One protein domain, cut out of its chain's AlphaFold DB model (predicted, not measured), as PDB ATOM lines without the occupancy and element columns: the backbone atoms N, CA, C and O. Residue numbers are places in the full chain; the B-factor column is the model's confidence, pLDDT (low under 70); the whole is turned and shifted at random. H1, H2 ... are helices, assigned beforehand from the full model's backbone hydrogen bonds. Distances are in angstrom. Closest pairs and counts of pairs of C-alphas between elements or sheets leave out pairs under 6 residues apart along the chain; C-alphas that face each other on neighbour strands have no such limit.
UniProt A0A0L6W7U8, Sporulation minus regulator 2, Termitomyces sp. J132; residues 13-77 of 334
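What this domain is: This is residues 13 to 77 of the 334 residues of the protein "Sporulation minus regulator 2" of Termitomyces sp. J132 (UniProt A0A0L6W7U8). H2 and H3 make an open V with arms of unequal length, joined at its tip by a tight link, and H1 is set in the opening, where it packs on H2 and on an early part of H3, residues 55 to 62. The far part of the long arm sticks out with the tail, residues 66 to 77, and at the opposite end of the whole lies the long loop that joins H1 to H2. The printed part has 65 residues with three named helices, in the order H1, H2, H3, and no named strand; the class is all helix. It is loose, with a radius of gyration of the C-alphas of 14.4 A, and elongated, spanning 44 by 25 by 19 A.

Where its parts are: Find C-alpha 13 at (7.268, -30.270, -28.506), the first printed residue; from there H1 runs through residues 13 to 23, 15.4 A from first to last C-alpha. Next comes residues 24 to 38, a stretch with no named element. Look for C-alpha 39 at (21.908, -36.949, -24.836), where H2 begins; it takes residues 39 to 49 and is 15.5 A long. After two residues H3 follows, residues 52 to 72, the longest helix at 30.0 A, ending with C-alpha 72 at (5.745, -11.111, -27.523).

How they stand to each other: Begin at H1, which touches both other helices. It touches H2 most closely at the C-alphas of Arg 18 and Ala 43, 6.0 A apart, and the two run opposite ways at a steep tilt of 65 degrees. H3 touches H1 with residues 55 to 62 alone; the closest C-alphas are those of Pro 13 and Phe 58, 4.9 A apart, and the two lines are about perpendicular, at 77 degrees. H2 and H3 are close but not clearly touching, with the closest C-alphas, those of Trp 47 and Lys 55, 7.8 A apart; they run opposite ways at a steep tilt of 58 degrees. In H1 and H2 every O i to N i+4 pair is within hydrogen-bond range; in H3 16 of 17 are.

The domain as a whole: The two C-alphas farthest apart are those of Ala 31 and Asn 75, at 44.4 A. Residues 66 to 77, of which 66 to 72 belong to H3, stand free; without them the body spans 35 by 19 by 15 A. The link from H1 to H2 is long, with 15 residues, and the link from H2 to H3 is tight. The printed part has no cut. Its mean pLDDT is 90.1, and the model's confidence is low, under 70, at residues 30 to 36.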
ATOM      1  N   PRO A  13       7.656 -29.296 -29.533       97.75
ATOM      2  CA  PRO A  13       7.268 -30.270 -28.506       97.75
ATOM      3  C   PRO A  13       8.446 -31.107 -27.991       97.75
ATOM      4  O   PRO A  13       8.608 -31.300 -26.789       97.75
ATOM      5  N   PHE A  14       9.321 -31.555 -28.894       96.94
ATOM      6  CA  PHE A  14      10.487 -32.365 -28.542       96.94
ATOM      7  C   PHE A  14      11.520 -31.592 -27.705       96.94
ATOM      8  O   PHE A  14      12.124 -32.156 -26.792       96.94
ATOM      9  N   ILE A  15      11.739 -30.304 -27.989       96.62
ATOM     10  CA  ILE A  15      12.645 -29.452 -27.208       96.62
ATOM     11  C   ILE A  15      12.096 -29.248 -25.792       96.62
ATOM     12  O   ILE A  15      12.868 -29.334 -24.832       96.62
ATOM     13  N   LEU A  16      10.780 -29.066 -25.647       96.88
ATOM     14  CA  LEU A  16      10.120 -28.999 -24.341       96.88
ATOM     15  C   LEU A  16      10.258 -30.323 -23.579       96.88
ATOM     16  O   LEU A  16      10.686 -30.327 -22.426       96.88
ATOM     17  N   TYR A  17       9.985 -31.451 -24.239       96.75
ATOM     18  CA  TYR A  17      10.125 -32.788 -23.658       96.75
ATOM     19  C   TYR A  17      11.553 -33.083 -23.198       96.75
ATOM     20  O   TYR A  17      11.783 -33.516 -22.073       96.75
ATOM     21  N   ARG A  18      12.553 -32.793 -24.035       95.31
ATOM     22  CA  ARG A  18      13.958 -32.980 -23.667       95.31
ATOM     23  C   ARG A  18      14.360 -32.109 -22.477       95.31
ATOM     24  O   ARG A  18      15.141 -32.555 -21.637       95.31
ATOM     25  N   SER A  19      13.880 -30.868 -22.430       94.31
ATOM     26  CA  SER A  19      14.150 -29.964 -21.309       94.31
ATOM     27  C   SER A  19      13.537 -30.515 -20.025       94.31
ATOM     28  O   SER A  19      14.224 -30.591 -19.014       94.31
ATOM     29  N   TRP A  20      12.305 -31.021 -20.102       94.44
ATOM     30  CA  TRP A  20      11.648 -31.715 -19.000       94.44
ATOM     31  C   TRP A  20      12.429 -32.948 -18.522       94.44
ATOM     32  O   TRP A  20      12.702 -33.057 -17.329       94.44
ATOM     33  N   LEU A  21      12.885 -33.813 -19.436       93.00
ATOM     34  CA  LEU A  21      13.719 -34.979 -19.105       93.00
ATOM     35  C   LEU A  21      15.005 -34.593 -18.362       93.00
ATOM     36  O   LEU A  21      15.463 -35.324 -17.484       93.00
ATOM     37  N   LYS A  22      15.597 -33.449 -18.722       89.19
ATOM     38  CA  LYS A  22      16.768 -32.906 -18.030       89.19
ATOM     39  C   LYS A  22      16.404 -32.438 -16.619       89.19
ATOM     40  O   LYS A  22      17.150 -32.734 -15.694       89.19
ATOM     41  N   THR A  23      15.278 -31.745 -16.457       90.62
ATOM     42  CA  THR A  23      14.808 -31.242 -15.156       90.62
ATOM     43  C   THR A  23      14.504 -32.370 -14.175       90.62
ATOM     44  O   THR A  23      14.879 -32.274 -13.015       90.62
ATOM     45  N   ILE A  24      13.888 -33.462 -14.633       91.50
ATOM     46  CA  ILE A  24      13.591 -34.618 -13.772       91.50
ATOM     47  C   ILE A  24      14.815 -35.516 -13.513       91.50
ATOM     48  O   ILE A  24      14.682 -36.556 -12.877       91.50
ATOM     49  N   GLY A  25      15.993 -35.175 -14.051       84.50
ATOM     50  CA  GLY A  25      17.207 -35.980 -13.893       84.50
ATOM     51  C   GLY A  25      17.166 -37.338 -14.606       84.50
ATOM     52  O   GLY A  25      18.000 -38.192 -14.336       84.50
ATOM     53  N   ALA A  26      16.224 -37.551 -15.531       82.75
ATOM     54  CA  ALA A  26      16.101 -38.814 -16.260       82.75
ATOM     55  C   ALA A  26      17.160 -38.969 -17.360       82.75
ATOM     56  O   ALA A  26      17.336 -40.066 -17.889       82.75
ATOM     57  N   VAL A  27      17.841 -37.879 -17.739       79.75
ATOM     58  CA  VAL A  27      18.924 -37.933 -18.726       79.75
ATOM     59  C   VAL A  27      20.092 -38.743 -18.149       79.75
ATOM     60  O   VAL A  27      20.603 -38.374 -17.095       79.75
ATOM     61  N   PRO A  28      20.548 -39.802 -18.845       74.00
ATOM     62  CA  PRO A  28      21.609 -40.674 -18.368       74.00
ATOM     63  C   PRO A  28      22.892 -39.910 -18.032       74.00
ATOM     64  O   PRO A  28      23.301 -39.003 -18.765       74.00
ATOM     65  N   THR A  29      23.554 -40.323 -16.952       71.81
ATOM     66  CA  THR A  29      24.876 -39.822 -16.553       71.81
ATOM     67  C   THR A  29      25.930 -40.217 -17.599       71.81
ATOM     68  O   THR A  29      25.704 -41.088 -18.441       71.81
ATOM     69  N   ALA A  30      27.107 -39.581 -17.572       65.06
ATOM     70  CA  ALA A  30      28.197 -39.784 -18.538       65.06
ATOM     71  C   ALA A  30      28.542 -41.263 -18.833       65.06
ATOM     72  O   ALA A  30      28.928 -41.578 -19.958       65.06
ATOM     73  N   ALA A  31      28.353 -42.168 -17.867       60.72
ATOM     74  CA  ALA A  31      28.555 -43.607 -18.041       60.72
ATOM     75  C   ALA A  31      27.515 -44.264 -18.977       60.72
ATOM     76  O   ALA A  31      27.878 -45.026 -19.874       60.72
ATOM     77  N   ASP A  32      26.237 -43.907 -18.848       59.66
ATOM     78  CA  ASP A  32      25.122 -44.459 -19.634       59.66
ATOM     79  C   ASP A  32      25.016 -43.824 -21.036       59.66
ATOM     80  O   ASP A  32      24.499 -44.415 -21.992       59.66
ATOM     81  N   LEU A  33      25.586 -42.627 -21.204       63.44
ATOM     82  CA  LEU A  33      25.741 -41.954 -22.497       63.44
ATOM     83  C   LEU A  33      26.761 -42.642 -23.419       63.44
ATOM     84  O   LEU A  33      26.840 -42.302 -24.598       63.44
ATOM     85  N   LYS A  34      27.500 -43.655 -22.953       66.56
ATOM     86  CA  LYS A  34      28.398 -44.431 -23.824       66.56
ATOM     87  C   LYS A  34      27.633 -45.123 -24.964       66.56
ATOM     88  O   LYS A  34      28.134 -45.188 -26.085       66.56
ATOM     89  N   LYS A  35      26.386 -45.554 -24.710       68.12
ATOM     90  CA  LYS A  35      25.457 -46.064 -25.741       68.12
ATOM     91  C   LYS A  35      24.933 -44.936 -26.635       68.12
ATOM     92  O   LYS A  35      24.843 -45.066 -27.855       68.12
ATOM     93  N   TYR A  36      24.610 -43.804 -26.023       66.69
ATOM     94  CA  TYR A  36      24.018 -42.648 -26.676       66.69
ATOM     95  C   TYR A  36      25.062 -41.561 -26.860       66.69
ATOM     96  O   TYR A  36      25.128 -40.640 -26.054       66.69
ATOM     97  N   ARG A  37      25.819 -41.620 -27.969       78.69
ATOM     98  CA  ARG A  37      26.864 -40.640 -28.362       78.69
ATOM     99  C   ARG A  37      26.524 -39.173 -28.039       78.69
ATOM    100  O   ARG A  37      27.426 -38.361 -27.884       78.69
ATOM    101  N   THR A  38      25.234 -38.822 -27.979       82.81
ATOM    102  CA  THR A  38      24.752 -37.579 -27.362       82.81
ATOM    103  C   THR A  38      23.443 -37.804 -26.590       82.81
ATOM    104  O   THR A  38      22.609 -38.605 -27.019       82.81
ATOM    105  N   ALA A  39      23.189 -36.991 -25.557       84.12
ATOM    106  CA  ALA A  39      21.908 -36.949 -24.836       84.12
ATOM    107  C   ALA A  39      20.699 -36.658 -25.751       84.12
ATOM    108  O   ALA A  39      19.585 -37.094 -25.479       84.12
ATOM    109  N   SER A  40      20.918 -35.961 -26.874       89.19
ATOM    110  CA  SER A  40      19.892 -35.715 -27.895       89.19
ATOM    111  C   SER A  40      19.363 -37.010 -28.512       89.19
ATOM    112  O   SER A  40      18.168 -37.123 -28.757       89.19
ATOM    113  N   LYS A  41      20.255 -37.977 -28.776       90.62
ATOM    114  CA  LYS A  41      19.873 -39.265 -29.371       90.62
ATOM    115  C   LYS A  41      19.046 -40.090 -28.393       90.62
ATOM    116  O   LYS A  41      18.002 -40.597 -28.777       90.62
ATOM    117  N   TRP A  42      19.478 -40.143 -27.133       90.50
ATOM    118  CA  TRP A  42      18.724 -40.808 -26.072       90.50
ATOM    119  C   TRP A  42      17.317 -40.223 -25.907       90.50
ATOM    120  O   TRP A  42      16.335 -40.959 -25.922       90.50
ATOM    121  N   ALA A  43      17.209 -38.892 -25.825       92.62
ATOM    122  CA  ALA A  43      15.917 -38.221 -25.714       92.62
ATOM    123  C   ALA A  43      15.026 -38.491 -26.936       92.62
ATOM    124  O   ALA A  43      13.816 -38.622 -26.786       92.62
ATOM    125  N   GLY A  44      15.611 -38.604 -28.134       94.75
ATOM    126  CA  GLY A  44      14.889 -38.972 -29.353       94.75
ATOM    127  C   GLY A  44      14.296 -40.381 -29.296       94.75
ATOM    128  O   GLY A  44      13.139 -40.572 -29.659       94.75
ATOM    129  N   GLU A  45      15.049 -41.362 -28.794       93.00
ATOM    130  CA  GLU A  45      14.526 -42.720 -28.589       93.00
ATOM    131  C   GLU A  45      13.406 -42.751 -27.551       93.00
ATOM    132  O   GLU A  45      12.368 -43.366 -27.791       93.00
ATOM    133  N   LYS A  46      13.590 -42.047 -26.430       94.00
ATOM    134  CA  LYS A  46      12.562 -41.919 -25.392       94.00
ATOM    135  C   LYS A  46      11.297 -41.264 -25.927       94.00
ATOM    136  O   LYS A  46      10.224 -41.826 -25.761       94.00
ATOM    137  N   TRP A  47      11.431 -40.162 -26.664       96.06
ATOM    138  CA  TRP A  47      10.304 -39.505 -27.318       96.06
ATOM    139  C   TRP A  47       9.567 -40.458 -28.255       96.06
ATOM    140  O   TRP A  47       8.349 -40.536 -28.209       96.06
ATOM    141  N   ASN A  48      10.271 -41.237 -29.077       96.06
ATOM    142  CA  ASN A  48       9.608 -42.176 -29.981       96.06
ATOM    143  C   ASN A  48       8.843 -43.273 -29.225       96.06
ATOM    144  O   ASN A  48       7.727 -43.597 -29.631       96.06
ATOM    145  N   ALA A  49       9.397 -43.773 -28.119       95.62
ATOM    146  CA  ALA A  49       8.783 -44.796 -27.272       95.62
ATOM    147  C   ALA A  49       7.662 -44.278 -26.349       95.62
ATOM    148  O   ALA A  49       6.900 -45.079 -25.821       95.62
ATOM    149  N   GLU A  50       7.567 -42.964 -26.145       95.88
ATOM    150  CA  GLU A  50       6.602 -42.337 -25.239       95.88
ATOM    151  C   GLU A  50       5.150 -42.510 -25.713       95.88
ATOM    152  O   GLU A  50       4.873 -42.531 -26.923       95.88
ATOM    153  N   ASP A  51       4.219 -42.574 -24.757       96.69
ATOM    154  CA  ASP A  51       2.793 -42.683 -25.053       96.69
ATOM    155  C   ASP A  51       2.243 -41.449 -25.791       96.69
ATOM    156  O   ASP A  51       2.755 -40.326 -25.697       96.69
ATOM    157  N   LYS A  52       1.164 -41.666 -26.549       95.06
ATOM    158  CA  LYS A  52       0.499 -40.610 -27.316       95.06
ATOM    159  C   LYS A  52      -0.106 -39.533 -26.414       95.06
ATOM    160  O   LYS A  52      -0.047 -38.364 -26.787       95.06
ATOM    161  N   GLN A  53      -0.624 -39.890 -25.235       95.19
ATOM    162  CA  GLN A  53      -1.193 -38.923 -24.289       95.19
ATOM    163  C   GLN A  53      -0.112 -37.985 -23.754       95.19
ATOM    164  O   GLN A  53      -0.260 -36.766 -23.792       95.19
ATOM    165  N   THR A  54       1.031 -38.540 -23.347       94.25
ATOM    166  CA  THR A  54       2.172 -37.741 -22.897       94.25
ATOM    167  C   THR A  54       2.657 -36.809 -24.002       94.25
ATOM    168  O   THR A  54       2.872 -35.623 -23.759       94.25
ATOM    169  N   LYS A  55       2.786 -37.306 -25.240       95.56
ATOM    170  CA  LYS A  55       3.159 -36.476 -26.393       95.56
ATOM    171  C   LYS A  55       2.190 -35.314 -26.596       95.56
ATOM    172  O   LYS A  55       2.659 -34.199 -26.822       95.56
ATOM    173  N   LEU A  56       0.882 -35.559 -26.486       97.44
ATOM    174  CA  LEU A  56      -0.159 -34.544 -26.667       97.44
ATOM    175  C   LEU A  56       0.036 -33.352 -25.720       97.44
ATOM    176  O   LEU A  56       0.028 -32.212 -26.176       97.44
ATOM    177  N   ILE A  57       0.375 -33.607 -24.452       97.50
ATOM    178  CA  ILE A  57       0.679 -32.551 -23.469       97.50
ATOM    179  C   ILE A  57       1.791 -31.617 -23.978       97.50
ATOM    180  O   ILE A  57       1.713 -30.395 -23.833       97.50
ATOM    181  N   PHE A  58       2.847 -32.165 -24.588       97.62
ATOM    182  CA  PHE A  58       3.945 -31.356 -25.129       97.62
ATOM    183  C   PHE A  58       3.580 -30.659 -26.444       97.62
ATOM    184  O   PHE A  58       4.103 -29.574 -26.708       97.62
ATOM    185  N   TYR A  59       2.684 -31.236 -27.250       97.75
ATOM    186  CA  TYR A  59       2.123 -30.561 -28.423       97.75
ATOM    187  C   TYR A  59       1.304 -29.332 -28.023       97.75
ATOM    188  O   TYR A  59       1.530 -28.252 -28.573       97.75
ATOM    189  N   ASP A  60       0.441 -29.463 -27.018       97.81
ATOM    190  CA  ASP A  60      -0.373 -28.357 -26.512       97.81
ATOM    191  C   ASP A  60       0.500 -27.243 -25.928       97.81
ATOM    192  O   ASP A  60       0.332 -26.067 -26.262       97.81
ATOM    193  N   ARG A  61       1.526 -27.605 -25.145       96.50
ATOM    194  CA  ARG A  61       2.506 -26.636 -24.627       96.50
ATOM    195  C   ARG A  61       3.274 -25.926 -25.740       96.50
ATOM    196  O   ARG A  61       3.487 -24.722 -25.651       96.50
ATOM    197  N   ALA A  62       3.675 -26.628 -26.799       97.69
ATOM    198  CA  ALA A  62       4.363 -26.000 -27.929       97.69
ATOM    199  C   ALA A  62       3.446 -25.053 -28.720       97.69
ATOM    200  O   ALA A  62       3.900 -24.024 -29.226       97.69
ATOM    201  N   LYS A  63       2.151 -25.376 -28.820       97.88
ATOM    202  CA  LYS A  63       1.143 -24.499 -29.428       97.88
ATOM    203  C   LYS A  63       0.993 -23.208 -28.626       97.88
ATOM    204  O   LYS A  63       0.981 -22.129 -29.220       97.88
ATOM    205  N   GLU A  64       0.942 -23.318 -27.303       97.56
ATOM    206  CA  GLU A  64       0.883 -22.164 -26.409       97.56
ATOM    207  C   GLU A  64       2.169 -21.328 -26.468       97.56
ATOM    208  O   GLU A  64       2.098 -20.118 -26.658       97.56
ATOM    209  N   GLU A  65       3.346 -21.958 -26.444       97.12
ATOM    210  CA  GLU A  65       4.636 -21.272 -26.604       97.12
ATOM    211  C   GLU A  65       4.701 -20.500 -27.928       97.12
ATOM    212  O   GLU A  65       5.114 -19.341 -27.970       97.12
ATOM    213  N   LYS A  66       4.238 -21.103 -29.030       96.62
ATOM    214  CA  LYS A  66       4.163 -20.434 -30.335       96.62
ATOM    215  C   LYS A  66       3.220 -19.229 -30.299       96.62
ATOM    216  O   LYS A  66       3.536 -18.199 -30.893       96.62
ATOM    217  N   ARG A  67       2.078 -19.347 -29.614       97.62
ATOM    218  CA  ARG A  67       1.109 -18.253 -29.445       97.62
ATOM    219  C   ARG A  67       1.714 -17.106 -28.636       97.62
ATOM    220  O   ARG A  67       1.656 -15.960 -29.072       97.62
ATOM    221  N   GLN A  68       2.337 -17.413 -27.502       97.50
ATOM    222  CA  GLN A  68       2.988 -16.434 -26.630       97.50
ATOM    223  C   GLN A  68       4.171 -15.755 -27.320       97.50
ATOM    224  O   GLN A  68       4.330 -14.539 -27.240       97.50
ATOM    225  N   HIS A  69       4.970 -16.517 -28.067       97.38
ATOM    226  CA  HIS A  69       6.076 -15.986 -28.856       97.38
ATOM    227  C   HIS A  69       5.592 -15.010 -29.931       97.38
ATOM    228  O   HIS A  69       6.165 -13.931 -30.064       97.38
ATOM    229  N   ALA A  70       4.496 -15.332 -30.626       96.50
ATOM    230  CA  ALA A  70       3.892 -14.443 -31.617       96.50
ATOM    231  C   ALA A  70       3.345 -13.145 -30.998       96.50
ATOM    232  O   ALA A  70       3.473 -12.082 -31.601       96.50
ATOM    233  N   LEU A  71       2.780 -13.208 -29.785       96.81
ATOM    234  CA  LEU A  71       2.330 -12.020 -29.051       96.81
ATOM    235  C   LEU A  71       3.503 -11.159 -28.571       96.81
ATOM    236  O   LEU A  71       3.468  -9.938 -28.698       96.81
ATOM    237  N   LYS A  72       4.551 -11.794 -28.037       96.38
ATOM    238  CA  LYS A  72       5.745 -11.111 -27.523       96.38
ATOM    239  C   LYS A  72       6.593 -10.509 -28.644       96.38
ATOM    240  O   LYS A  72       7.210  -9.462 -28.457       96.38
ATOM    241  N   TYR A  73       6.623 -11.160 -29.805       95.69
ATOM    242  CA  TYR A  73       7.433 -10.770 -30.954       95.69
ATOM    243  C   TYR A  73       6.603 -10.777 -32.253       95.69
ATOM    244  O   TYR A  73       6.815 -11.629 -33.118       95.69
ATOM    245  N   PRO A  74       5.703  -9.796 -32.450       95.06
ATOM    246  CA  PRO A  74       4.804  -9.761 -33.611       95.06
ATOM    247  C   PRO A  74       5.535  -9.638 -34.958       95.06
ATOM    248  O   PRO A  74       5.040 -10.104 -35.978       95.06
ATOM    249  N   ASN A  75       6.743  -9.062 -34.964       94.00
ATOM    250  CA  ASN A  75       7.583  -8.908 -36.159       94.00
ATOM    251  C   ASN A  75       8.657 -10.001 -36.287       94.00
ATOM    252  O   ASN A  75       9.609  -9.853 -37.057       94.00
ATOM    253  N   TYR A  76       8.572 -11.076 -35.499       95.38
ATOM    254  CA  TYR A  76       9.544 -12.154 -35.583       95.38
ATOM    255  C   TYR A  76       9.416 -12.907 -36.908       95.38
ATOM    256  O   TYR A  76       8.365 -13.446 -37.249       95.38
ATOM    257  N   VAL A  77      10.533 -13.011 -37.625       94.06
ATOM    258  CA  VAL A  77      10.650 -13.819 -38.838       94.06
ATOM    259  C   VAL A  77      11.824 -14.765 -38.675       94.06
ATOM    260  O   VAL A  77      12.940 -14.356 -38.345       94.06
TER     261      VAL A  77